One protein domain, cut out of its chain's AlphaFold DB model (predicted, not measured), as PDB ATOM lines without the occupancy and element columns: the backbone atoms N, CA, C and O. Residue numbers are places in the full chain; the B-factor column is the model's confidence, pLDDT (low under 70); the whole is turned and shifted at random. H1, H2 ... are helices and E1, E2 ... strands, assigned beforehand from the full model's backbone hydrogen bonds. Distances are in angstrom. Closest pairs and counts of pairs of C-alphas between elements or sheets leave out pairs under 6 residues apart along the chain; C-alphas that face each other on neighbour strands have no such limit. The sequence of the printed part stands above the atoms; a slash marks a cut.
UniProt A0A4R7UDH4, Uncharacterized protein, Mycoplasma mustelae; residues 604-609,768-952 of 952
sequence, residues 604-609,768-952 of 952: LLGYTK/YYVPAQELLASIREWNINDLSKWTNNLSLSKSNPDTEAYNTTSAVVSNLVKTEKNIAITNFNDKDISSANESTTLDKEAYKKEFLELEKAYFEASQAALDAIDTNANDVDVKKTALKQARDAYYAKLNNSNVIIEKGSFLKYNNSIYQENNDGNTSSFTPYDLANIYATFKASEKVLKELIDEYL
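AT A GLANCE: This is residues 604 to 609 and 768 to 952 of the 952 residues of an uncharacterized protein of Mycoplasma mustelae (UniProt A0A4R7UDH4). Helix H1 lies in the middle, crossed on one side by H6 of a long helical hairpin, H6 and H7, while on another side the long helix H9 runs past it. The short helices H2, H3 and H4 gather along H9, H5 makes a corner with H4 and packs on H1, and a tiny two-strand sheet, E1 and E2, sits by the first residues of H6. The 191 printed residues have nine named helices and two named strands, in the order H1 H2 H3 H4 H5 E1 H6 H7 E2 H8 H9; the sheet is antiparallel and the class is mostly helix. The whole is compact, with a radius of gyration of the C-alphas of 18.5 A and spans of 60 by 47 by 36 A.

HOW THE PARTS SIT: E1, residues 833 to 835, and E2, residues 899 to 901, are antiparallel neighbours at 147 degrees; N 834 and O 900 are within hydrogen-bond range at 2.8 A. The closest C-alphas of E1 and H6, residues 844 to 870, are those of Ile 833 and Lys 844, 6.3 A apart. H6 and H7, residues 876 to 894, form a helical hairpin and touch, closest at C-alphas 858 and 886, 4.7 A, with a shallow tilt of 23 degrees, opposite ways. H1, residues 772 to 785, touches H6 with residues 777 to 781 alone, about perpendicular at 74 degrees, closest at C-alphas 778 and 859, 5.9 A. H5, residues 820 to 826, touches H1 about perpendicular at 86 degrees, closest at C-alphas 780 and 826, 4.4 A. H9, residues 927 to 951, touches H1 with residues 927 to 934 alone, closest at C-alphas 772 and 927, 5.9 A. H4, residues 810 to 818, touches H9, closest at C-alphas 813 and 937, 6.6 A, with a shallow tilt of 34 degrees, only just short of steep, opposite ways. H2, residues 787 to 793, touches H4, closest at C-alphas 791 and 810, 6.9 A. H3, residues 803 to 808, and H8, residues 911 to 914, are each close to H9 but not clearly touching, with C-alphas 808 and 940 7.0 A apart and 914 and 927 6.2 A apart. H6 and H9 are apart. Every O i to N i+4 pair is within hydrogen-bond range in H1, H3, H4, H6, H7 and H9; H2 has 2 of 3, H5 has 1 of 3 beside 3 of 4 O i to N i+3 pairs, and H8 is too short for such a pair.

IN THESE COORDINATES: H6 is 38.5 A from first to last C-alpha, H9 35.3 A, H7 26.5 A and H1 20.2 A. C-alpha 833 begins E1 at (188.941, 206.815, 102.651), C-alpha 772 begins H1 at (172.141, 206.691, 114.251), and C-alpha 951 ends H9 at (158.311, 174.316, 108.329).

THE WHOLE: The C-alphas farthest apart, of Pro 801 and Ser 839, are 61.6 A apart. Residues 610 to 767 are not printed, and C-alphas 609 and 768 are 14.6 A apart across the cut. The link from H8 to H9, residues 915 to 926, is long. The mean pLDDT of the printed part is 78.6; 41 residues are under 70, among them 785 to 800 and 911 to 924.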
ATOM      1  N   LEU A 604     183.111 210.705 122.517       82.62
ATOM      2  CA  LEU A 604     183.338 209.521 121.690       82.62
ATOM      3  C   LEU A 604     182.467 209.538 120.425       82.62
ATOM      4  O   LEU A 604     182.964 209.290 119.325       82.62
ATOM      5  N   LEU A 605     181.186 209.886 120.584       77.69
ATOM      6  CA  LEU A 605     180.184 209.918 119.516       77.69
ATOM      7  C   LEU A 605     180.266 211.190 118.659       77.69
ATOM      8  O   LEU A 605     179.796 211.204 117.523       77.69
ATOM      9  N   GLY A 606     180.890 212.254 119.174       71.88
ATOM     10  CA  GLY A 606     181.107 213.499 118.436       71.88
ATOM     11  C   GLY A 606     179.891 214.430 118.384       71.88
ATOM     12  O   GLY A 606     179.856 215.324 117.538       71.88
ATOM     13  N   TYR A 607     178.926 214.276 119.299       72.06
ATOM     14  CA  TYR A 607     177.688 215.077 119.350       72.06
ATOM     15  C   TYR A 607     177.936 216.585 119.551       72.06
ATOM     16  O   TYR A 607     177.108 217.427 119.197       72.06
ATOM     17  N   THR A 608     179.114 216.949 120.061       63.81
ATOM     18  CA  THR A 608     179.524 218.336 120.319       63.81
ATOM     19  C   THR A 608     180.303 218.990 119.169       63.81
ATOM     20  O   THR A 608     180.508 220.202 119.200       63.81
ATOM     21  N   LYS A 609     180.746 218.232 118.151       60.66
ATOM     22  CA  LYS A 609     181.761 218.700 117.184       60.66
ATOM     23  C   LYS A 609     181.229 219.182 115.830       60.66
ATOM     24  O   LYS A 609     181.913 219.985 115.203       60.66
ATOM     25  N   TYR A 768     170.546 211.796 121.253       77.06
ATOM     26  CA  TYR A 768     170.548 211.084 122.536       77.06
ATOM     27  C   TYR A 768     169.463 210.002 122.658       77.06
ATOM     28  O   TYR A 768     169.557 209.163 123.545       77.06
ATOM     29  N   TYR A 769     168.441 209.991 121.792       75.56
ATOM     30  CA  TYR A 769     167.374 208.977 121.845       75.56
ATOM     31  C   TYR A 769     167.533 207.905 120.771       75.56
ATOM     32  O   TYR A 769     167.299 206.732 121.040       75.56
ATOM     33  N   VAL A 770     167.928 208.291 119.552       75.75
ATOM     34  CA  VAL A 770     168.136 207.338 118.455       75.75
ATOM     35  C   VAL A 770     169.599 207.384 118.004       75.75
ATOM     36  O   VAL A 770     170.005 208.348 117.340       75.75
ATOM     37  N   PRO A 771     170.389 206.348 118.334       81.62
ATOM     38  CA  PRO A 771     171.818 206.294 118.054       81.62
ATOM     39  C   PRO A 771     172.055 205.921 116.579       81.62
ATOM     40  O   PRO A 771     172.098 204.751 116.196       81.62
ATOM     41  N   ALA A 772     172.107 206.923 115.695       80.56
ATOM     42  CA  ALA A 772     172.141 206.691 114.251       80.56
ATOM     43  C   ALA A 772     173.438 206.005 113.811       80.56
ATOM     44  O   ALA A 772     173.393 205.163 112.919       80.56
ATOM     45  N   GLN A 773     174.576 206.334 114.426       80.38
ATOM     46  CA  GLN A 773     175.877 205.744 114.084       80.38
ATOM     47  C   GLN A 773     175.895 204.245 114.405       80.38
ATOM     48  O   GLN A 773     176.393 203.437 113.628       80.38
ATOM     49  N   GLU A 774     175.275 203.872 115.515       84.88
ATOM     50  CA  GLU A 774     175.161 202.520 116.038       84.88
ATOM     51  C   GLU A 774     174.221 201.683 115.168       84.88
ATOM     52  O   GLU A 774     174.522 200.530 114.846       84.88
ATOM     53  N   LEU A 775     173.116 202.279 114.711       86.69
ATOM     54  CA  LEU A 775     172.224 201.664 113.728       86.69
ATOM     55  C   LEU A 775     172.916 201.481 112.373       86.69
ATOM     56  O   LEU A 775     172.761 200.436 111.750       86.69
ATOM     57  N   LEU A 776     173.706 202.460 111.928       84.75
ATOM     58  CA  LEU A 776     174.453 202.394 110.670       84.75
ATOM     59  C   LEU A 776     175.527 201.297 110.703       84.75
ATOM     60  O   LEU A 776     175.601 200.503 109.767       84.75
ATOM     61  N   ALA A 777     176.287 201.194 111.797       84.62
ATOM     62  CA  ALA A 777     177.227 200.093 112.023       84.62
ATOM     63  C   ALA A 777     176.508 198.734 112.003       84.62
ATOM     64  O   ALA A 777     176.921 197.808 111.308       84.62
ATOM     65  N   SER A 778     175.360 198.642 112.682       84.62
ATOM     66  CA  SER A 778     174.542 197.423 112.712       84.62
ATOM     67  C   SER A 778     174.011 197.015 111.333       84.62
ATOM     68  O   SER A 778     173.958 195.828 111.009       84.62
ATOM     69  N   ILE A 779     173.607 197.986 110.510       84.25
ATOM     70  CA  ILE A 779     173.099 197.758 109.150       84.25
ATOM     71  C   ILE A 779     174.216 197.259 108.216       84.25
ATOM     72  O   ILE A 779     173.976 196.336 107.432       84.25
ATOM     73  N   ARG A 780     175.428 197.826 108.300       84.38
ATOM     74  CA  ARG A 780     176.586 197.387 107.495       84.38
ATOM     75  C   ARG A 780     177.054 195.988 107.855       84.38
ATOM     76  O   ARG A 780     177.239 195.164 106.959       84.38
ATOM     77  N   GLU A 781     177.182 195.694 109.143       82.19
ATOM     78  CA  GLU A 781     177.642 194.381 109.602       82.19
ATOM     79  C   GLU A 781     176.745 193.246 109.120       82.19
ATOM     80  O   GLU A 781     177.216 192.223 108.611       82.19
ATOM     81  N   TRP A 782     175.433 193.459 109.190       74.88
ATOM     82  CA  TRP A 782     174.469 192.492 108.690       74.88
ATOM     83  C   TRP A 782     174.605 192.256 107.174       74.88
ATOM     84  O   TRP A 782     174.563 191.109 106.713       74.88
ATOM     85  N   ASN A 783     174.821 193.324 106.394       75.00
ATOM     86  CA  ASN A 783     175.007 193.239 104.943       75.00
ATOM     87  C   ASN A 783     176.238 192.390 104.563       75.00
ATOM     88  O   ASN A 783     176.178 191.605 103.617       75.00
ATOM     89  N   ILE A 784     177.330 192.509 105.323       70.31
ATOM     90  CA  ILE A 784     178.599 191.815 105.058       70.31
ATOM     91  C   ILE A 784     178.542 190.337 105.480       70.31
ATOM     92  O   ILE A 784     178.955 189.460 104.719       70.31
ATOM     93  N   ASN A 785     178.039 190.043 106.681       65.62
ATOM     94  CA  ASN A 785     178.235 188.733 107.317       65.62
ATOM     95  C   ASN A 785     177.062 187.754 107.165       65.62
ATOM     96  O   ASN A 785     177.274 186.535 107.169       65.62
ATOM     97  N   ASP A 786     175.833 188.257 107.034       65.56
ATOM     98  CA  ASP A 786     174.631 187.425 107.145       65.56
ATOM     99  C   ASP A 786     173.814 187.365 105.853       65.56
ATOM    100  O   ASP A 786     173.150 186.357 105.597       65.56
ATOM    101  N   LEU A 787     173.935 188.357 104.967       65.44
ATOM    102  CA  LEU A 787     173.219 188.363 103.691       65.44
ATOM    103  C   LEU A 787     173.446 187.082 102.877       65.44
ATOM    104  O   LEU A 787     172.492 186.504 102.356       65.44
ATOM    105  N   SER A 788     174.690 186.611 102.772       62.50
ATOM    106  CA  SER A 788     175.047 185.425 101.979       62.50
ATOM    107  C   SER A 788     174.529 184.121 102.600       62.50
ATOM    108  O   SER A 788     174.118 183.211 101.876       62.50
ATOM    109  N   LYS A 789     174.474 184.045 103.937       65.19
ATOM    110  CA  LYS A 789     173.880 182.914 104.668       65.19
ATOM    111  C   LYS A 789     172.381 182.813 104.415       65.19
ATOM    112  O   LYS A 789     171.861 181.711 104.259       65.19
ATOM    113  N   TRP A 790     171.684 183.944 104.361       62.75
ATOM    114  CA  TRP A 790     170.234 183.951 104.194       62.75
ATOM    115  C   TRP A 790     169.818 183.855 102.723       62.75
ATOM    116  O   TRP A 790     168.925 183.080 102.397       62.75
ATOM    117  N   THR A 791     170.502 184.546 101.810       59.41
ATOM    118  CA  THR A 791     170.166 184.526 100.372       59.41
ATOM    119  C   THR A 791     170.406 183.172  99.697       59.41
ATOM    120  O   THR A 791     169.643 182.821  98.801       59.41
ATOM    121  N   ASN A 792     171.391 182.381 100.144       55.34
ATOM    122  CA  ASN A 792     171.711 181.078  99.535       55.34
ATOM    123  C   ASN A 792     170.905 179.893 100.102       55.34
ATOM    124  O   ASN A 792     170.744 178.886  99.419       55.34
ATOM    125  N   ASN A 793     170.376 179.997 101.327       51.03
ATOM    126  CA  ASN A 793     169.626 178.911 101.983       51.03
ATOM    127  C   ASN A 793     168.105 178.967 101.732       51.03
ATOM    128  O   ASN A 793     167.359 178.065 102.111       51.03
ATOM    129  N   LEU A 794     167.633 180.023 101.073       54.59
ATOM    130  CA  LEU A 794     166.224 180.317 100.850       54.59
ATOM    131  C   LEU A 794     165.710 179.669  99.553       54.59
ATOM    132  O   LEU A 794     165.585 180.318  98.521       54.59
ATOM    133  N   SER A 795     165.327 178.390  99.602       56.41
ATOM    134  CA  SER A 795     164.510 177.773  98.535       56.41
ATOM    135  C   SER A 795     163.021 178.156  98.662       56.41
ATOM    136  O   SER A 795     162.133 177.304  98.568       56.41
ATOM    137  N   LEU A 796     162.732 179.434  98.932       66.31
ATOM    138  CA  LEU A 796     161.384 179.995  98.833       66.31
ATOM    139  C   LEU A 796     161.190 180.511  97.410       66.31
ATOM    140  O   LEU A 796     161.952 181.353  96.936       66.31
ATOM    141  N   SER A 797     160.187 179.994  96.707       64.38
ATOM    142  CA  SER A 797     159.891 180.422  95.344       64.38
ATOM    143  C   SER A 797     158.895 181.580  95.345       64.38
ATOM    144  O   SER A 797     158.002 181.681  96.181       64.38
ATOM    145  N   LYS A 798     158.987 182.440  94.325       65.06
ATOM    146  CA  LYS A 798     157.993 183.498  94.068       65.06
ATOM    147  C   LYS A 798     156.645 182.939  93.564       65.06
ATOM    148  O   LYS A 798     155.739 183.706  93.249       65.06
ATOM    149  N   SER A 799     156.492 181.617  93.456       67.12
ATOM    150  CA  SER A 799     155.255 180.982  92.998       67.12
ATOM    151  C   SER A 799     154.211 180.933  94.114       67.12
ATOM    152  O   SER A 799     154.525 180.588  95.247       67.12
ATOM    153  N   ASN A 800     152.949 181.199  93.778       67.00
ATOM    154  CA  ASN A 800     151.815 180.903  94.657       67.00
ATOM    155  C   ASN A 800     151.827 179.388  94.963       67.00
ATOM    156  O   ASN A 800     151.873 178.624  93.993       67.00
ATOM    157  N   PRO A 801     151.825 178.939  96.235       76.56
ATOM    158  CA  PRO A 801     151.369 179.606  97.478       76.56
ATOM    159  C   PRO A 801     152.401 180.383  98.317       76.56
ATOM    160  O   PRO A 801     151.999 181.098  99.231       76.56
ATOM    161  N   ASP A 802     153.700 180.294  98.033       79.31
ATOM    162  CA  ASP A 802     154.756 180.798  98.933       79.31
ATOM    163  C   ASP A 802     155.122 182.264  98.725       79.31
ATOM    164  O   ASP A 802     156.001 182.794  99.407       79.31
ATOM    165  N   THR A 803     154.449 182.937  97.792       83.00
ATOM    166  CA  THR A 803     154.731 184.326  97.441       83.00
ATOM    167  C   THR A 803     154.759 185.238  98.665       83.00
ATOM    168  O   THR A 803     155.633 186.091  98.735       83.00
ATOM    169  N   GLU A 804     153.874 185.049  99.647       83.88
ATOM    170  CA  GLU A 804     153.864 185.895 100.844       83.88
ATOM    171  C   GLU A 804     155.029 185.599 101.792       83.88
ATOM    172  O   GLU A 804     155.657 186.527 102.295       83.88
ATOM    173  N   ALA A 805     155.372 184.323 101.993       81.50
ATOM    174  CA  ALA A 805     156.537 183.937 102.786       81.50
ATOM    175  C   ALA A 805     157.829 184.484 102.158       81.50
ATOM    176  O   ALA A 805     158.665 185.056 102.858       81.50
ATOM    177  N   TYR A 806     157.952 184.393 100.830       83.06
ATOM    178  CA  TYR A 806     159.033 185.015 100.066       83.06
ATOM    179  C   TYR A 806     159.024 186.545 100.214       83.06
ATOM    180  O   TYR A 806     160.060 187.139 100.514       83.06
ATOM    181  N   ASN A 807     157.862 187.185 100.043       82.25
ATOM    182  CA  ASN A 807     157.718 188.640 100.105       82.25
ATOM    183  C   ASN A 807     158.000 189.204 101.495       82.25
ATOM    184  O   ASN A 807     158.543 190.296 101.581       82.25
ATOM    185  N   THR A 808     157.660 188.463 102.551       77.62
ATOM    186  CA  THR A 808     157.864 188.852 103.952       77.62
ATOM    187  C   THR A 808     159.303 188.579 104.402       77.62
ATOM    188  O   THR A 808     159.792 189.253 105.295       77.62
ATOM    189  N   THR A 809     160.033 187.648 103.778       76.38
ATOM    190  CA  THR A 809     161.409 187.304 104.189       76.38
ATOM    191  C   THR A 809     162.450 187.662 103.124       76.38
ATOM    192  O   THR A 809     163.067 188.726 103.184       76.38
ATOM    193  N   SER A 810     162.645 186.801 102.123       73.75
ATOM    194  CA  SER A 810     163.707 186.909 101.115       73.75
ATOM    195  C   SER A 810     163.646 188.206 100.307       73.75
ATOM    196  O   SER A 810     164.683 188.809 100.025       73.75
ATOM    197  N   ALA A 811     162.443 188.644  99.924       78.00
ATOM    198  CA  ALA A 811     162.267 189.853  99.126       78.00
ATOM    199  C   ALA A 811     162.605 191.112  99.927       78.00
ATOM    200  O   ALA A 811     163.272 191.994  99.393       78.00
ATOM    201  N   VAL A 812     162.195 191.178 101.200       79.06
ATOM    202  CA  VAL A 812     162.525 192.294 102.101       79.06
ATOM    203  C   VAL A 812     164.037 192.446 102.210       79.06
ATOM    204  O   VAL A 812     164.571 193.515 101.924       79.06
ATOM    205  N   VAL A 813     164.733 191.348 102.511       74.25
ATOM    206  CA  VAL A 813     166.199 191.284 102.586       74.25
ATOM    207  C   VAL A 813     166.846 191.748 101.277       74.25
ATOM    208  O   VAL A 813     167.705 192.629 101.288       74.25
ATOM    209  N   SER A 814     166.407 191.210 100.135       73.31
ATOM    210  CA  SER A 814     166.959 191.585  98.827       73.31
ATOM    211  C   SER A 814     166.709 193.058  98.489       73.31
ATOM    212  O   SER A 814     167.596 193.710  97.941       73.31
ATOM    213  N   ASN A 815     165.522 193.590  98.784       76.25
ATOM    214  CA  ASN A 815     165.174 194.981  98.494       76.25
ATOM    215  C   ASN A 815     165.981 195.943  99.361       76.25
ATOM    216  O   ASN A 815     166.493 196.942  98.858       76.25
ATOM    217  N   LEU A 816     166.138 195.634 100.647       72.44
ATOM    218  CA  LEU A 816     166.852 196.510 101.562       72.44
ATOM    219  C   LEU A 816     168.342 196.642 101.216       72.44
ATOM    220  O   LEU A 816     168.897 197.709 101.449       72.44
ATOM    221  N   VAL A 817     168.966 195.622 100.616       67.25
ATOM    222  CA  VAL A 817     170.383 195.678 100.211       67.25
ATOM    223  C   VAL A 817     170.592 196.223  98.796       67.25
ATOM    224  O   VAL A 817     171.607 196.857  98.526       67.25
ATOM    225  N   LYS A 818     169.655 195.981  97.872       69.19
ATOM    226  CA  LYS A 818     169.835 196.326  96.448       69.19
ATOM    227  C   LYS A 818     169.290 197.694  96.050       69.19
ATOM    228  O   LYS A 818     169.557 198.140  94.939       69.19
ATOM    229  N   THR A 819     168.507 198.349  96.904       72.25
ATOM    230  CA  THR A 819     167.978 199.685  96.593       72.25
ATOM    231  C   THR A 819     169.108 200.709  96.661       72.25
ATOM    232  O   THR A 819     169.749 200.821  97.703       72.25
ATOM    233  N   GLU A 820     169.320 201.493  95.596       67.06
ATOM    234  CA  GLU A 820     170.408 202.489  95.500       67.06
ATOM    235  C   GLU A 820     170.497 203.408  96.722       67.06
ATOM    236  O   GLU A 820     171.587 203.667  97.226       67.06
ATOM    237  N   LYS A 821     169.343 203.824  97.259       70.88
ATOM    238  CA  LYS A 821     169.261 204.639  98.476       70.88
ATOM    239  C   LYS A 821     169.959 203.975  99.674       70.88
ATOM    240  O   LYS A 821     170.641 204.655 100.430       70.88
ATOM    241  N   ASN A 822     169.802 202.662  99.843       74.81
ATOM    242  CA  ASN A 822     170.326 201.919 100.988       74.81
ATOM    243  C   ASN A 822     171.777 201.464 100.796       74.81
ATOM    244  O   ASN A 822     172.468 201.268 101.790       74.81
ATOM    245  N   ILE A 823     172.263 201.354  99.553       74.38
ATOM    246  CA  ILE A 823     173.661 200.987  99.260       74.38
ATOM    247  C   ILE A 823     174.640 201.922  99.979       74.38
ATOM    248  O   ILE A 823     175.660 201.472 100.497       74.38
ATOM    249  N   ALA A 824     174.306 203.211 100.058       72.50
ATOM    250  CA  ALA A 824     175.148 204.213 100.703       72.50
ATOM    251  C   ALA A 824     175.306 204.009 102.222       72.50
ATOM    252  O   ALA A 824     176.279 204.481 102.797       72.50
ATOM    253  N   ILE A 825     174.371 203.306 102.873       77.19
ATOM    254  CA  ILE A 825     174.442 203.001 104.311       77.19
ATOM    255  C   ILE A 825     174.829 201.548 104.598       77.19
ATOM    256  O   ILE A 825     175.171 201.245 105.735       77.19
ATOM    257  N   THR A 826     174.774 200.650 103.608       75.94
ATOM    258  CA  THR A 826     175.104 199.224 103.769       75.94
ATOM    259  C   THR A 826     176.526 198.868 103.331       75.94
ATOM    260  O   THR A 826     177.017 197.814 103.735       75.94
ATOM    261  N   ASN A 827     177.203 199.719 102.552       77.69
ATOM    262  CA  ASN A 827     178.571 199.491 102.080       77.69
ATOM    263  C   ASN A 827     179.549 200.554 102.599       77.69
ATOM    264  O   ASN A 827     179.211 201.729 102.685       77.69
ATOM    265  N   PHE A 828     180.786 200.131 102.860       82.06
ATOM    266  CA  PHE A 828     181.934 201.007 103.092       82.06
ATOM    267  C   PHE A 828     183.027 200.663 102.080       82.06
ATOM    268  O   PHE A 828     183.452 199.509 101.999       82.06
ATOM    269  N   ASN A 829     183.451 201.638 101.279       79.56
ATOM    270  CA  ASN A 829     184.422 201.454 100.207       79.56
ATOM    271  C   ASN A 829     185.722 202.206 100.485       79.56
ATOM    272  O   ASN A 829     185.762 203.249 101.122       79.56
ATOM    273  N   ASP A 830     186.795 201.738  99.868       79.50
ATOM    274  CA  ASP A 830     188.132 202.337  99.909       79.50
ATOM    275  C   ASP A 830     188.158 203.751  99.332       79.50
ATOM    276  O   ASP A 830     188.990 204.581  99.692       79.50
ATOM    277  N   LYS A 831     187.217 204.040  98.431       80.00
ATOM    278  CA  LYS A 831     187.004 205.375  97.868       80.00
ATOM    279  C   LYS A 831     186.519 206.372  98.917       80.00
ATOM    280  O   LYS A 831     186.825 207.545  98.784       80.00
ATOM    281  N   ASP A 832     185.873 205.896  99.979       81.56
ATOM    282  CA  ASP A 832     185.399 206.724 101.086       81.56
ATOM    283  C   ASP A 832     186.537 207.101 102.056       81.56
ATOM    284  O   ASP A 832     186.299 207.781 103.054       81.56
ATOM    285  N   ILE A 833     187.769 206.648 101.789       87.19
ATOM    286  CA  ILE A 833     188.941 206.815 102.651       87.19
ATOM    287  C   ILE A 833     189.985 207.674 101.934       87.19
ATOM    288  O   ILE A 833     190.420 207.379 100.816       87.19
ATOM    289  N   SER A 834     190.466 208.715 102.601       85.31
ATOM    290  CA  SER A 834     191.588 209.542 102.152       85.31
ATOM    291  C   SER A 834     192.539 209.869 103.305       85.31
ATOM    292  O   SER A 834     192.196 209.755 104.480       85.31
ATOM    293  N   SER A 835     193.783 210.209 102.972       83.94
ATOM    294  CA  SER A 835     194.787 210.619 103.957       83.94
ATOM    295  C   SER A 835     194.524 212.066 104.369       83.94
ATOM    296  O   SER A 835     194.243 212.896 103.507       83.94
ATOM    297  N   ALA A 836     194.622 212.379 105.664       80.56
ATOM    298  CA  ALA A 836     194.476 213.759 106.135       80.56
ATOM    299  C   ALA A 836     195.654 214.657 105.727       80.56
ATOM    300  O   ALA A 836     195.489 215.868 105.619       80.56
ATOM    301  N   ASN A 837     196.817 214.053 105.465       79.00
ATOM    302  CA  ASN A 837     198.020 214.736 105.007       79.00
ATOM    303  C   ASN A 837     198.494 214.126 103.684       79.00
ATOM    304  O   ASN A 837     198.685 212.911 103.590       79.00
ATOM    305  N   GLU A 838     198.770 214.971 102.690       65.88
ATOM    306  CA  GLU A 838     199.268 214.547 101.369       65.88
ATOM    307  C   GLU A 838     200.610 213.787 101.438       65.88
ATOM    308  O   GLU A 838     200.952 213.049 100.517       65.88
ATOM    309  N   SER A 839     201.356 213.914 102.542       58.06
ATOM    310  CA  SER A 839     202.665 213.286 102.763       58.06
ATOM    311  C   SER A 839     202.624 211.864 103.341       58.06
ATOM    312  O   SER A 839     203.655 211.190 103.348       58.06
ATOM    313  N   THR A 840     201.472 211.381 103.817       66.88
ATOM    314  CA  THR A 840     201.321 210.028 104.389       66.88
ATOM    315  C   THR A 840     200.648 209.079 103.407       66.88
ATOM    316  O   THR A 840     199.481 209.265 103.056       66.88
ATOM    317  N   THR A 841     201.358 208.020 103.003       75.12
ATOM    318  CA  THR A 841     200.793 206.914 102.218       75.12
ATOM    319  C   THR A 841     199.891 206.061 103.112       75.12
ATOM    320  O   THR A 841     200.370 205.387 104.021       75.12
ATOM    321  N   LEU A 842     198.579 206.107 102.871       84.12
ATOM    322  CA  LEU A 842     197.584 205.302 103.579       84.12
ATOM    323  C   LEU A 842     197.218 204.074 102.740       84.12
ATOM    324  O   LEU A 842     196.719 204.220 101.622       84.12
ATOM    325  N   ASP A 843     197.416 202.879 103.292       88.62
ATOM    326  CA  ASP A 843     196.855 201.649 102.731       88.62
ATOM    327  C   ASP A 843     195.354 201.590 103.051       88.62
ATOM    328  O   ASP A 843     194.940 201.298 104.177       88.62
ATOM    329  N   LYS A 844     194.538 201.947 102.055       88.06
ATOM    330  CA  LYS A 844     193.085 202.075 102.200       88.06
ATOM    331  C   LYS A 844     192.401 200.722 102.411       88.06
ATOM    332  O   LYS A 844     191.503 200.648 103.246       88.06
ATOM    333  N   GLU A 845     192.882 199.668 101.751       86.62
ATOM    334  CA  GLU A 845     192.318 198.314 101.855       86.62
ATOM    335  C   GLU A 845     192.631 197.707 103.224       86.62
ATOM    336  O   GLU A 845     191.746 197.156 103.883       86.62
ATOM    337  N   ALA A 846     193.869 197.872 103.709       89.00
ATOM    338  CA  ALA A 846     194.229 197.447 105.059       89.00
ATOM    339  C   ALA A 846     193.421 198.204 106.123       89.00
ATOM    340  O   ALA A 846     192.893 197.587 107.052       89.00
ATOM    341  N   TYR A 847     193.263 199.526 105.964       90.19
ATOM    342  CA  TYR A 847     192.459 200.334 106.880       90.19
ATOM    343  C   TYR A 847     190.995 199.893 106.892       90.19
ATOM    344  O   TYR A 847     190.422 199.712 107.966       90.19
ATOM    345  N   LYS A 848     190.387 199.716 105.714       88.75
ATOM    346  CA  LYS A 848     189.003 199.261 105.571       88.75
ATOM    347  C   LYS A 848     188.798 197.904 106.226       88.75
ATOM    348  O   LYS A 848     187.836 197.737 106.969       88.75
ATOM    349  N   LYS A 849     189.691 196.945 105.968       88.62
ATOM    350  CA  LYS A 849     189.606 195.605 106.554       88.62
ATOM    351  C   LYS A 849     189.611 195.667 108.081       88.62
ATOM    352  O   LYS A 849     188.720 195.111 108.710       88.62
ATOM    353  N   GLU A 850     190.572 196.380 108.663       90.94
ATOM    354  CA  GLU A 850     190.673 196.540 110.118       90.94
ATOM    355  C   GLU A 850     189.462 197.291 110.696       90.94
ATOM    356  O   GLU A 850     188.940 196.922 111.744       90.94
ATOM    357  N   PHE A 851     188.973 198.323 109.999       90.56
ATOM    358  CA  PHE A 851     187.774 199.057 110.398       90.56
ATOM    359  C   PHE A 851     186.541 198.147 110.463       90.56
ATOM    360  O   PHE A 851     185.828 198.176 111.462       90.56
ATOM    361  N   LEU A 852     186.313 197.321 109.439       88.25
ATOM    362  CA  LEU A 852     185.188 196.382 109.401       88.25
ATOM    363  C   LEU A 852     185.329 195.270 110.455       88.25
ATOM    364  O   LEU A 852     184.343 194.863 111.054       88.25
ATOM    365  N   GLU A 853     186.547 194.805 110.755       90.31
ATOM    366  CA  GLU A 853     186.774 193.849 111.852       90.31
ATOM    367  C   GLU A 853     186.414 194.446 113.227       90.31
ATOM    368  O   GLU A 853     185.813 193.765 114.063       90.31
ATOM    369  N   LEU A 854     186.733 195.724 113.455       93.31
ATOM    370  CA  LEU A 854     186.354 196.442 114.676       93.31
ATOM    371  C   LEU A 854     184.849 196.746 114.733       93.31
ATOM    372  O   LEU A 854     184.248 196.609 115.800       93.31
ATOM    373  N   GLU A 855     184.233 197.128 113.608       90.31
ATOM    374  CA  GLU A 855     182.784 197.362 113.505       90.31
ATOM    375  C   GLU A 855     182.002 196.083 113.842       90.31
ATOM    376  O   GLU A 855     181.080 196.116 114.663       90.31
ATOM    377  N   LYS A 856     182.457 194.936 113.327       88.94
ATOM    378  CA  LYS A 856     181.935 193.613 113.672       88.94
ATOM    379  C   LYS A 856     182.025 193.302 115.156       88.94
ATOM    380  O   LYS A 856     181.022 192.931 115.765       88.94
ATOM    381  N   ALA A 857     183.211 193.445 115.746       91.38
ATOM    382  CA  ALA A 857     183.412 193.164 117.165       91.38
ATOM    383  C   ALA A 857     182.510 194.046 118.042       91.38
ATOM    384  O   ALA A 857     181.937 193.576 119.028       91.38
ATOM    385  N   TYR A 858     182.343 195.312 117.656       92.25
ATOM    386  CA  TYR A 858     181.434 196.237 118.319       92.25
ATOM    387  C   TYR A 858     179.969 195.799 118.196       92.25
ATOM    388  O   TYR A 858     179.268 195.718 119.210       92.25
ATOM    389  N   PHE A 859     179.512 195.452 116.992       88.88
ATOM    390  CA  PHE A 859     178.151 194.972 116.756       88.88
ATOM    391  C   PHE A 859     177.837 193.693 117.543       88.88
ATOM    392  O   PHE A 859     176.827 193.637 118.250       88.88
ATOM    393  N   GLU A 860     178.704 192.680 117.470       88.38
ATOM    394  CA  GLU A 860     178.527 191.406 118.178       88.38
ATOM    395  C   GLU A 860     178.477 191.612 119.699       88.38
ATOM    396  O   GLU A 860     177.621 191.036 120.377       88.38
ATOM    397  N   ALA A 861     179.332 192.485 120.243       92.69
ATOM    398  CA  ALA A 861     179.307 192.832 121.660       92.69
ATOM    399  C   ALA A 861     178.026 193.590 122.053       92.69
ATOM    400  O   ALA A 861     177.470 193.340 123.125       92.69
ATOM    401  N   SER A 862     177.520 194.471 121.181       90.25
ATOM    402  CA  SER A 862     176.271 195.208 121.414       90.25
ATOM    403  C   SER A 862     175.066 194.268 121.444       90.25
ATOM    404  O   SER A 862     174.232 194.382 122.341       90.25
ATOM    405  N   GLN A 863     174.981 193.319 120.507       87.12
ATOM    406  CA  GLN A 863     173.924 192.301 120.505       87.12
ATOM    407  C   GLN A 863     174.006 191.416 121.745       87.12
ATOM    408  O   GLN A 863     173.006 191.233 122.428       87.12
ATOM    409  N   ALA A 864     175.201 190.927 122.088       90.00
ATOM    410  CA  ALA A 864     175.385 190.058 123.245       90.00
ATOM    411  C   ALA A 864     174.996 190.742 124.566       90.00
ATOM    412  O   ALA A 864     174.429 190.094 125.443       90.00
ATOM    413  N   ALA A 865     175.276 192.042 124.715       92.19
ATOM    414  CA  ALA A 865     174.850 192.809 125.881       92.19
ATOM    415  C   ALA A 865     173.324 192.975 125.932       92.19
ATOM    416  O   ALA A 865     172.726 192.745 126.981       92.19
ATOM    417  N   LEU A 866     172.692 193.334 124.810       89.31
ATOM    418  CA  LEU A 866     171.238 193.521 124.733       89.31
ATOM    419  C   LEU A 866     170.482 192.202 124.958       89.31
ATOM    420  O   LEU A 866     169.540 192.178 125.747       89.31
ATOM    421  N   ASP A 867     170.942 191.102 124.362       88.06
ATOM    422  CA  ASP A 867     170.376 189.765 124.572       88.06
ATOM    423  C   ASP A 867     170.536 189.304 126.031       88.06
ATOM    424  O   ASP A 867     169.605 188.744 126.612       88.06
ATOM    425  N   ALA A 868     171.692 189.555 126.661       89.38
ATOM    426  CA  ALA A 868     171.920 189.227 128.071       89.38
ATOM    427  C   ALA A 868     170.974 190.002 129.002       89.38
ATOM    428  O   ALA A 868     170.461 189.435 129.967       89.38
ATOM    429  N   ILE A 869     170.706 191.278 128.696       88.25
ATOM    430  CA  ILE A 869     169.745 192.110 129.436       88.25
ATOM    431  C   ILE A 869     168.326 191.567 129.258       88.25
ATOM    432  O   ILE A 869     167.636 191.321 130.244       88.25
ATOM    433  N   ASP A 870     167.902 191.325 128.016       84.00
ATOM    434  CA  ASP A 870     166.543 190.863 127.717       84.00
ATOM    435  C   ASP A 870     166.269 189.447 128.280       84.00
ATOM    436  O   ASP A 870     165.117 189.091 128.536       84.00
ATOM    437  N   THR A 871     167.314 188.642 128.519       85.44
ATOM    438  CA  THR A 871     167.217 187.290 129.105       85.44
ATOM    439  C   THR A 871     167.518 187.219 130.605       85.44
ATOM    440  O   THR A 871     167.430 186.131 131.175       85.44
ATOM    441  N   ASN A 872     167.827 188.345 131.263       85.38
ATOM    442  CA  ASN A 872     168.288 188.392 132.658       85.38
ATOM    443  C   ASN A 872     169.455 187.422 132.935       85.38
ATOM    444  O   ASN A 872     169.444 186.674 133.914       85.38
ATOM    445  N   ALA A 873     170.449 187.398 132.047       87.44
ATOM    446  CA  ALA A 873     171.609 186.527 132.190       87.44
ATOM    447  C   ALA A 873     172.499 186.940 133.382       87.44
ATOM    448  O   ALA A 873     172.611 188.113 133.732       87.44
ATOM    449  N   ASN A 874     173.192 185.973 133.989       86.50
ATOM    450  CA  ASN A 874     174.065 186.228 135.146       86.50
ATOM    451  C   ASN A 874     175.361 186.986 134.788       86.50
ATOM    452  O   ASN A 874     176.079 187.425 135.682       86.50
ATOM    453  N   ASP A 875     175.696 187.107 133.501       89.50
ATOM    454  CA  ASP A 875     176.943 187.685 132.987       89.50
ATOM    455  C   ASP A 875     176.751 189.049 132.294       89.50
ATOM    456  O   ASP A 875     177.640 189.501 131.568       89.50
ATOM    457  N   VAL A 876     175.627 189.736 132.538       91.25
ATOM    458  CA  VAL A 876     175.300 191.046 131.934       91.25
ATOM    459  C   VAL A 876     176.444 192.056 132.074       91.25
ATOM    460  O   VAL A 876     176.819 192.688 131.085       91.25
ATOM    461  N   ASP A 877     177.056 192.185 133.255       91.12
ATOM    462  CA  ASP A 877     178.138 193.157 133.489       91.12
ATOM    463  C   ASP A 877     179.409 192.842 132.685       91.12
ATOM    464  O   ASP A 877     180.092 193.748 132.187       91.12
ATOM    465  N   VAL A 878     179.702 191.553 132.477       92.88
ATOM    466  CA  VAL A 878     180.815 191.107 131.628       92.88
ATOM    467  C   VAL A 878     180.546 191.501 130.175       92.88
ATOM    468  O   VAL A 878     181.433 192.035 129.505       92.88
ATOM    469  N   LYS A 879     179.312 191.309 129.691       94.31
ATOM    470  CA  LYS A 879     178.913 191.704 128.329       94.31
ATOM    471  C   LYS A 879     178.928 193.219 128.134       94.31
ATOM    472  O   LYS A 879     179.422 193.680 127.107       94.31
ATOM    473  N   LYS A 880     178.482 194.002 129.124       93.19
ATOM    474  CA  LYS A 880     178.576 195.475 129.096       93.19
ATOM    475  C   LYS A 880     180.025 195.963 129.043       93.19
ATOM    476  O   LYS A 880     180.334 196.897 128.305       93.19
ATOM    477  N   THR A 881     180.926 195.309 129.776       93.00
ATOM    478  CA  THR A 881     182.361 195.636 129.753       93.00
ATOM    479  C   THR A 881     182.981 195.339 128.387       93.00
ATOM    480  O   THR A 881     183.688 196.185 127.838       93.00
ATOM    481  N   ALA A 882     182.674 194.177 127.804       94.06
ATOM    482  CA  ALA A 882     183.124 193.820 126.458       94.06
ATOM    483  C   ALA A 882     182.596 194.802 125.396       94.06
ATOM    484  O   ALA A 882     183.351 195.236 124.528       94.06
ATOM    485  N   LEU A 883     181.328 195.217 125.511       94.19
ATOM    486  CA  LEU A 883     180.737 196.252 124.662       94.19
ATOM    487  C   LEU A 883     181.503 197.574 124.763       94.19
ATOM    488  O   LEU A 883     181.847 198.148 123.733       94.19
ATOM    489  N   LYS A 884     181.812 198.043 125.978       92.19
ATOM    490  CA  LYS A 884     182.594 199.275 126.164       92.19
ATOM    491  C   LYS A 884     183.944 199.191 125.448       92.19
ATOM    492  O   LYS A 884     184.279 200.090 124.689       92.19
ATOM    493  N   GLN A 885     184.688 198.103 125.645       94.62
ATOM    494  CA  GLN A 885     186.005 197.916 125.026       94.62
ATOM    495  C   GLN A 885     185.934 197.899 123.494       94.62
ATOM    496  O   GLN A 885     186.723 198.573 122.833       94.62
ATOM    497  N   ALA A 886     184.974 197.161 122.931       94.88
ATOM    498  CA  ALA A 886     184.792 197.081 121.486       94.88
ATOM    499  C   ALA A 886     184.366 198.433 120.889       94.88
ATOM    500  O   ALA A 886     184.885 198.843 119.852       94.88
ATOM    501  N   ARG A 887     183.482 199.164 121.584       92.50
ATOM    502  CA  ARG A 887     183.067 200.520 121.211       92.50
ATOM    503  C   ARG A 887     184.251 201.482 121.194       92.50
ATOM    504  O   ARG A 887     184.450 202.184 120.207       92.50
ATOM    505  N   ASP A 888     185.042 201.504 122.262       92.31
ATOM    506  CA  ASP A 888     186.176 202.420 122.391       92.31
ATOM    507  C   ASP A 888     187.209 202.167 121.272       92.31
ATOM    508  O   ASP A 888     187.694 203.115 120.654       92.31
ATOM    509  N   ALA A 889     187.475 200.900 120.931       94.19
ATOM    510  CA  ALA A 889     188.355 200.530 119.820       94.19
ATOM    511  C   ALA A 889     187.799 200.961 118.447       94.19
ATOM    512  O   ALA A 889     188.527 201.543 117.638       94.19
ATOM    513  N   TYR A 890     186.506 200.727 118.200       92.75
ATOM    514  CA  TYR A 890     185.833 201.138 116.965       92.75
ATOM    515  C   TYR A 890     185.885 202.660 116.763       92.75
ATOM    516  O   TYR A 890     186.343 203.135 115.721       92.75
ATOM    517  N   TYR A 891     185.495 203.443 117.772       90.12
ATOM    518  CA  TYR A 891     185.492 204.904 117.666       90.12
ATOM    519  C   TYR A 891     186.902 205.505 117.657       90.12
ATOM    520  O   TYR A 891     187.105 206.534 117.013       90.12
ATOM    521  N   ALA A 892     187.896 204.869 118.290       90.38
ATOM    522  CA  ALA A 892     189.297 205.277 118.158       90.38
ATOM    523  C   ALA A 892     189.788 205.160 116.705       90.38
ATOM    524  O   ALA A 892     190.493 206.047 116.217       90.38
ATOM    525  N   LYS A 893     189.371 204.104 115.991       90.69
ATOM    526  CA  LYS A 893     189.642 203.957 114.556       90.69
ATOM    527  C   LYS A 893     188.861 204.988 113.744       90.69
ATOM    528  O   LYS A 893     189.464 205.739 112.986       90.69
ATOM    529  N   LEU A 894     187.544 205.083 113.944       87.44
ATOM    530  CA  LEU A 894     186.656 205.992 113.207       87.44
ATOM    531  C   LEU A 894     187.080 207.468 113.317       87.44
ATOM    532  O   LEU A 894     187.045 208.213 112.334       87.44
ATOM    533  N   ASN A 895     187.490 207.897 114.512       84.94
ATOM    534  CA  ASN A 895     187.846 209.281 114.822       84.94
ATOM    535  C   ASN A 895     189.344 209.583 114.662       84.94
ATOM    536  O   ASN A 895     189.805 210.629 115.123       84.94
ATOM    537  N   ASN A 896     190.108 208.707 114.003       85.81
ATOM    538  CA  ASN A 896     191.531 208.921 113.758       85.81
ATOM    539  C   ASN A 896     191.767 210.221 112.964       85.81
ATOM    540  O   ASN A 896     191.258 210.386 111.857       85.81
ATOM    541  N   SER A 897     192.561 211.140 113.520       82.94
ATOM    542  CA  SER A 897     192.848 212.450 112.918       82.94
ATOM    543  C   SER A 897     193.676 212.376 111.634       82.94
ATOM    544  O   SER A 897     193.694 213.337 110.872       82.94
ATOM    545  N   ASN A 898     194.358 211.256 111.387       84.06
ATOM    546  CA  ASN A 898     195.225 211.065 110.223       84.06
ATOM    547  C   ASN A 898     194.469 210.528 108.997       84.06
ATOM    548  O   ASN A 898     195.044 210.453 107.911       84.06
ATOM    549  N   VAL A 899     193.195 210.153 109.153       85.50
ATOM    550  CA  VAL A 899     192.370 209.573 108.089       85.50
ATOM    551  C   VAL A 899     191.095 210.388 107.914       85.50
ATOM    552  O   VAL A 899     190.319 210.602 108.847       85.50
ATOM    553  N   ILE A 900     190.859 210.830 106.684       83.88
ATOM    554  CA  ILE A 900     189.620 211.473 106.278       83.88
ATOM    555  C   ILE A 900     188.685 210.388 105.755       83.88
ATOM    556  O   ILE A 900     188.978 209.688 104.789       83.88
ATOM    557  N   ILE A 901     187.534 210.282 106.406       81.81
ATOM    558  CA  ILE A 901     186.402 209.504 105.926       81.81
ATOM    559  C   ILE A 901     185.462 210.479 105.216       81.81
ATOM    560  O   ILE A 901     185.046 211.475 105.817       81.81
ATOM    561  N   GLU A 902     185.167 210.233 103.940       73.44
ATOM    562  CA  GLU A 902     184.381 211.146 103.112       73.44
ATOM    563  C   GLU A 902     182.972 211.373 103.679       73.44
ATOM    564  O   GLU A 902     182.342 210.476 104.247       73.44
ATOM    565  N   LYS A 903     182.440 212.588 103.489       58.25
ATOM    566  CA  LYS A 903     181.135 213.005 104.038       58.25
ATOM    567  C   LYS A 903     179.953 212.157 103.545       58.25
ATOM    568  O   LYS A 903     178.927 212.126 104.216       58.25
ATOM    569  N   GLY A 904     180.088 211.480 102.400       59.28
ATOM    570  CA  GLY A 904     179.062 210.603 101.820       59.28
ATOM    571  C   GLY A 904     178.987 209.196 102.423       59.28
ATOM    572  O   GLY A 904     178.079 208.452 102.079       59.28
ATOM    573  N   SER A 905     179.906 208.835 103.322       62.03
ATOM    574  CA  SER A 905     180.064 207.465 103.840       62.03
ATOM    575  C   SER A 905     179.074 207.053 104.941       62.03
ATOM    576  O   SER A 905     179.041 205.889 105.327       62.03
ATOM    577  N   PHE A 906     178.296 207.989 105.502       74.62
ATOM    578  CA  PHE A 906     177.398 207.733 106.644       74.62
ATOM    579  C   PHE A 906     178.089 207.030 107.843       74.62
ATOM    580  O   PHE A 906     177.461 206.265 108.574       74.62
ATOM    581  N   LEU A 907     179.390 207.264 108.057       75.31
ATOM    582  CA  LEU A 907     180.142 206.659 109.169       75.31
ATOM    583  C   LEU A 907     180.245 207.569 110.393       75.31
ATOM    584  O   LEU A 907     180.166 207.101 111.524       75.31
ATOM    585  N   LYS A 908     180.423 208.876 110.179       74.50
ATOM    586  CA  LYS A 908     180.581 209.855 111.262       74.50
ATOM    587  C   LYS A 908     179.256 210.511 111.629       74.50
ATOM    588  O   LYS A 908     178.321 210.569 110.827       74.50
ATOM    589  N   TYR A 909     179.196 211.024 112.856       73.56
ATOM    590  CA  TYR A 909     178.079 211.842 113.299       73.56
ATOM    591  C   TYR A 909     177.866 213.045 112.389       73.56
ATOM    592  O   TYR A 909     178.809 213.752 112.061       73.56
ATOM    593  N   ASN A 910     176.614 213.260 111.989       70.62
ATOM    594  CA  ASN A 910     176.215 214.412 111.200       70.62
ATOM    595  C   ASN A 910     174.797 214.837 111.590       70.62
ATOM    596  O   ASN A 910     173.836 214.073 111.452       70.62
ATOM    597  N   ASN A 911     174.660 216.091 112.016       68.44
ATOM    598  CA  ASN A 911     173.382 216.696 112.379       68.44
ATOM    599  C   ASN A 911     172.334 216.653 111.257       68.44
ATOM    600  O   ASN A 911     171.140 216.715 111.548       68.44
ATOM    601  N   SER A 912     172.735 216.550 109.983       66.25
ATOM    602  CA  SER A 912     171.798 216.469 108.855       66.25
ATOM    603  C   SER A 912     170.967 215.185 108.836       66.25
ATOM    604  O   SER A 912     169.883 215.182 108.264       66.25
ATOM    605  N   ILE A 913     171.438 214.105 109.471       69.38
ATOM    606  CA  ILE A 913     170.692 212.837 109.608       69.38
ATOM    607  C   ILE A 913     169.470 213.028 110.523       69.38
ATOM    608  O   ILE A 913     168.443 212.379 110.365       69.38
ATOM    609  N   TYR A 914     169.547 213.973 111.458       67.81
ATOM    610  CA  TYR A 914     168.512 214.239 112.457       67.81
ATOM    611  C   TYR A 914     167.524 215.339 112.038       67.81
ATOM    612  O   TYR A 914     166.726 215.804 112.855       67.81
ATOM    613  N   GLN A 915     167.555 215.759 110.771       64.19
ATOM    614  CA  GLN A 915     166.720 216.838 110.247       64.19
ATOM    615  C   GLN A 915     165.548 216.292 109.420       64.19
ATOM    616  O   GLN A 915     165.712 215.431 108.559       64.19
ATOM    617  N   GLU A 916     164.348 216.818 109.674       55.78
ATOM    618  CA  GLU A 916     163.187 216.639 108.797       55.78
ATOM    619  C   GLU A 916     163.385 217.568 107.587       55.78
ATOM    620  O   GLU A 916     163.274 218.788 107.706       55.78
ATOM    621  N   ASN A 917     163.766 217.009 106.436       52.22
ATOM    622  CA  ASN A 917     163.927 217.783 105.206       52.22
ATOM    623  C   ASN A 917     162.551 218.165 104.644       52.22
ATOM    624  O   ASN A 917     161.812 217.301 104.179       52.22
ATOM    625  N   ASN A 918     162.239 219.464 104.630       40.44
ATOM    626  CA  ASN A 918     161.071 220.009 103.926       40.44
ATOM    627  C   ASN A 918     161.317 220.189 102.413       40.44
ATOM    628  O   ASN A 918     160.372 220.433 101.670       40.44
ATOM    629  N   ASP A 919     162.561 220.024 101.944       38.81
ATOM    630  CA  ASP A 919     162.988 220.475 100.609       38.81
ATOM    631  C   ASP A 919     163.043 219.360  99.543       38.81
ATOM    632  O   ASP A 919     163.691 219.514  98.512       38.81
ATOM    633  N   GLY A 920     162.408 218.205  99.771       37.91
ATOM    634  CA  GLY A 920     162.267 217.150  98.750       37.91
ATOM    635  C   GLY A 920     163.570 216.484  98.267       37.91
ATOM    636  O   GLY A 920     163.523 215.637  97.378       37.91
ATOM    637  N   ASN A 921     164.726 216.821  98.847       41.25
ATOM    638  CA  ASN A 921     166.014 216.244  98.469       41.25
ATOM    639  C   ASN A 921     166.151 214.815  99.037       41.25
ATOM    640  O   ASN A 921     166.062 214.586 100.244       41.25
ATOM    641  N   THR A 922     166.342 213.840  98.150       42.91
ATOM    642  CA  THR A 922     166.068 212.402  98.352       42.91
ATOM    643  C   THR A 922     167.138 211.603  99.115       42.91
ATOM    644  O   THR A 922     166.971 210.395  99.304       42.91
ATOM    645  N   SER A 923     168.220 212.234  99.586       50.19
ATOM    646  CA  SER A 923     169.427 211.545 100.081       50.19
ATOM    647  C   SER A 923     169.590 211.443 101.607       50.19
ATOM    648  O   SER A 923     170.557 210.840 102.066       50.19
ATOM    649  N   SER A 924     168.675 211.980 102.423       61.19
ATOM    650  CA  SER A 924     168.776 211.900 103.892       61.19
ATOM    651  C   SER A 924     167.952 210.749 104.481       61.19
ATOM    652  O   SER A 924     166.762 210.622 104.182       61.19
ATOM    653  N   PHE A 925     168.555 209.954 105.368       70.94
ATOM    654  CA  PHE A 925     167.838 209.037 106.258       70.94
ATOM    655  C   PHE A 925     167.522 209.742 107.572       70.94
ATOM    656  O   PHE A 925     168.430 210.289 108.190       70.94
ATOM    657  N   THR A 926     166.262 209.713 108.010       73.62
ATOM    658  CA  THR A 926     165.919 210.128 109.375       73.62
ATOM    659  C   THR A 926     166.286 209.020 110.371       73.62
ATOM    660  O   THR A 926     166.420 207.857 109.975       73.62
ATOM    661  N   PRO A 927     166.384 209.307 111.681       75.19
ATOM    662  CA  PRO A 927     166.699 208.279 112.671       75.19
ATOM    663  C   PRO A 927     165.635 207.175 112.733       75.19
ATOM    664  O   PRO A 927     165.968 206.007 112.916       75.19
ATOM    665  N   TYR A 928     164.360 207.521 112.506       79.31
ATOM    666  CA  TYR A 928     163.304 206.519 112.357       79.31
ATOM    667  C   TYR A 928     163.551 205.631 111.137       79.31
ATOM    668  O   TYR A 928     163.355 204.427 111.234       79.31
ATOM    669  N   ASP A 929     163.973 206.190 109.998       82.19
ATOM    670  CA  ASP A 929     164.205 205.391 108.789       82.19
ATOM    671  C   ASP A 929     165.321 204.368 109.022       82.19
ATOM    672  O   ASP A 929     165.160 203.205 108.657       82.19
ATOM    673  N   LEU A 930     166.404 204.767 109.697       84.12
ATOM    674  CA  LEU A 930     167.493 203.864 110.082       84.12
ATOM    675  C   LEU A 930     167.017 202.782 111.057       84.12
ATOM    676  O   LEU A 930     167.258 201.598 110.821       84.12
ATOM    677  N   ALA A 931     166.286 203.164 112.107       87.12
ATOM    678  CA  ALA A 931     165.730 202.216 113.071       87.12
ATOM    679  C   ALA A 931     164.754 201.241 112.397       87.12
ATOM    680  O   ALA A 931     164.777 200.047 112.673       87.12
ATOM    681  N   ASN A 932     163.931 201.728 111.470       87.50
ATOM    682  CA  ASN A 932     162.982 200.933 110.703       87.50
ATOM    683  C   ASN A 932     163.685 199.955 109.760       87.50
ATOM    684  O   ASN A 932     163.265 198.803 109.675       87.50
ATOM    685  N   ILE A 933     164.750 200.383 109.079       86.75
ATOM    686  CA  ILE A 933     165.577 199.515 108.231       86.75
ATOM    687  C   ILE A 933     166.202 198.404 109.079       86.75
ATOM    688  O   ILE A 933     165.989 197.228 108.787       86.75
ATOM    689  N   TYR A 934     166.889 198.762 110.168       87.25
ATOM    690  CA  TYR A 934     167.499 197.805 111.092       87.25
ATOM    691  C   TYR A 934     166.471 196.828 111.690       87.25
ATOM    692  O   TYR A 934     166.652 195.611 111.630       87.25
ATOM    693  N   ALA A 935     165.352 197.340 112.207       90.31
ATOM    694  CA  ALA A 935     164.302 196.520 112.800       90.31
ATOM    695  C   ALA A 935     163.658 195.576 111.782       90.31
ATOM    696  O   ALA A 935     163.385 194.421 112.102       90.31
ATOM    697  N   THR A 936     163.455 196.043 110.548       88.19
ATOM    698  CA  THR A 936     162.935 195.211 109.459       88.19
ATOM    699  C   THR A 936     163.915 194.085 109.129       88.19
ATOM    700  O   THR A 936     163.492 192.938 109.025       88.19
ATOM    701  N   PHE A 937     165.223 194.364 109.056       83.44
ATOM    702  CA  PHE A 937     166.240 193.330 108.839       83.44
ATOM    703  C   PHE A 937     166.213 192.243 109.916       83.44
ATOM    704  O   PHE A 937     166.113 191.053 109.601       83.44
ATOM    705  N   LYS A 938     166.267 192.639 111.191       85.69
ATOM    706  CA  LYS A 938     166.276 191.693 112.314       85.69
ATOM    707  C   LYS A 938     164.971 190.907 112.415       85.69
ATOM    708  O   LYS A 938     164.998 189.711 112.700       85.69
ATOM    709  N   ALA A 939     163.836 191.540 112.133       90.12
ATOM    710  CA  ALA A 939     162.550 190.858 112.093       90.12
ATOM    711  C   ALA A 939     162.490 189.814 110.965       90.12
ATOM    712  O   ALA A 939     162.092 188.673 111.215       90.12
ATOM    713  N   SER A 940     162.966 190.147 109.758       85.62
ATOM    714  CA  SER A 940     163.066 189.191 108.647       85.62
ATOM    715  C   SER A 940     163.946 187.995 108.988       85.62
ATOM    716  O   SER A 940     163.566 186.867 108.687       85.62
ATOM    717  N   GLU A 941     165.082 188.220 109.650       82.50
ATOM    718  CA  GLU A 941     165.975 187.152 110.110       82.50
ATOM    719  C   GLU A 941     165.269 186.196 111.086       82.50
ATOM    720  O   GLU A 941     165.316 184.976 110.912       82.50
ATOM    721  N   LYS A 942     164.572 186.735 112.096       86.44
ATOM    722  CA  LYS A 942     163.862 185.931 113.103       86.44
ATOM    723  C   LYS A 942     162.740 185.099 112.482       86.44
ATOM    724  O   LYS A 942     162.661 183.903 112.756       86.44
ATOM    725  N   VAL A 943     161.913 185.705 111.626       87.94
ATOM    726  CA  VAL A 943     160.820 185.002 110.929       87.94
ATOM    727  C   VAL A 943     161.373 183.931 109.992       87.94
ATOM    728  O   VAL A 943     160.837 182.830 109.923       87.94
ATOM    729  N   LEU A 944     162.470 184.219 109.290       82.19
ATOM    730  CA  LEU A 944     163.100 183.252 108.399       82.19
ATOM    731  C   LEU A 944     163.666 182.045 109.153       82.19
ATOM    732  O   LEU A 944     163.470 180.908 108.727       82.19
ATOM    733  N   LYS A 945     164.346 182.278 110.279       84.06
ATOM    734  CA  LYS A 945     164.840 181.196 111.133       84.06
ATOM    735  C   LYS A 945     163.694 180.304 111.613       84.06
ATOM    736  O   LYS A 945     163.792 179.086 111.523       84.06
ATOM    737  N   GLU A 946     162.590 180.910 112.038       87.00
ATOM    738  CA  GLU A 946     161.382 180.185 112.439       87.00
ATOM    739  C   GLU A 946     160.793 179.356 111.285       87.00
ATOM    740  O   GLU A 946     160.460 178.186 111.472       87.00
ATOM    741  N   LEU A 947     160.738 179.917 110.069       84.81
ATOM    742  CA  LEU A 947     160.310 179.187 108.874       84.81
ATOM    743  C   LEU A 947     161.173 177.950 108.606       84.81
ATOM    744  O   LEU A 947     160.638 176.888 108.291       84.81
ATOM    745  N   ILE A 948     162.493 178.085 108.737       80.62
ATOM    746  CA  ILE A 948     163.432 176.980 108.533       80.62
ATOM    747  C   ILE A 948     163.243 175.899 109.602       80.62
ATOM    748  O   ILE A 948     163.142 174.725 109.262       80.62
ATOM    749  N   ASP A 949     163.157 176.282 110.875       83.25
ATOM    750  CA  ASP A 949     163.116 175.327 111.987       83.25
ATOM    751  C   ASP A 949     161.761 174.588 112.075       83.25
ATOM    752  O   ASP A 949     161.702 173.367 112.305       83.25
ATOM    753  N   GLU A 950     160.650 175.303 111.870       84.00
ATOM    754  CA  GLU A 950     159.301 174.749 112.026       84.00
ATOM    755  C   GLU A 950     158.772 174.078 110.746       84.00
ATOM    756  O   GLU A 950     158.131 173.024 110.847       84.00
ATOM    757  N   TYR A 951     159.068 174.619 109.556       83.00
ATOM    758  CA  TYR A 951     158.311 174.316 108.329       83.00
ATOM    759  C   TYR A 951     159.121 173.743 107.148       83.00
ATOM    760  O   TYR A 951     158.522 173.109 106.268       83.00
ATOM    761  N   LEU A 952     160.449 173.913 107.117       75.88
ATOM    762  CA  LEU A 952     161.351 173.364 106.082       75.88
ATOM    763  C   LEU A 952     162.154 172.154 106.601       75.88
ATOM    764  O   LEU A 952     162.589 171.339 105.744       75.88
TER     765      LEU A 952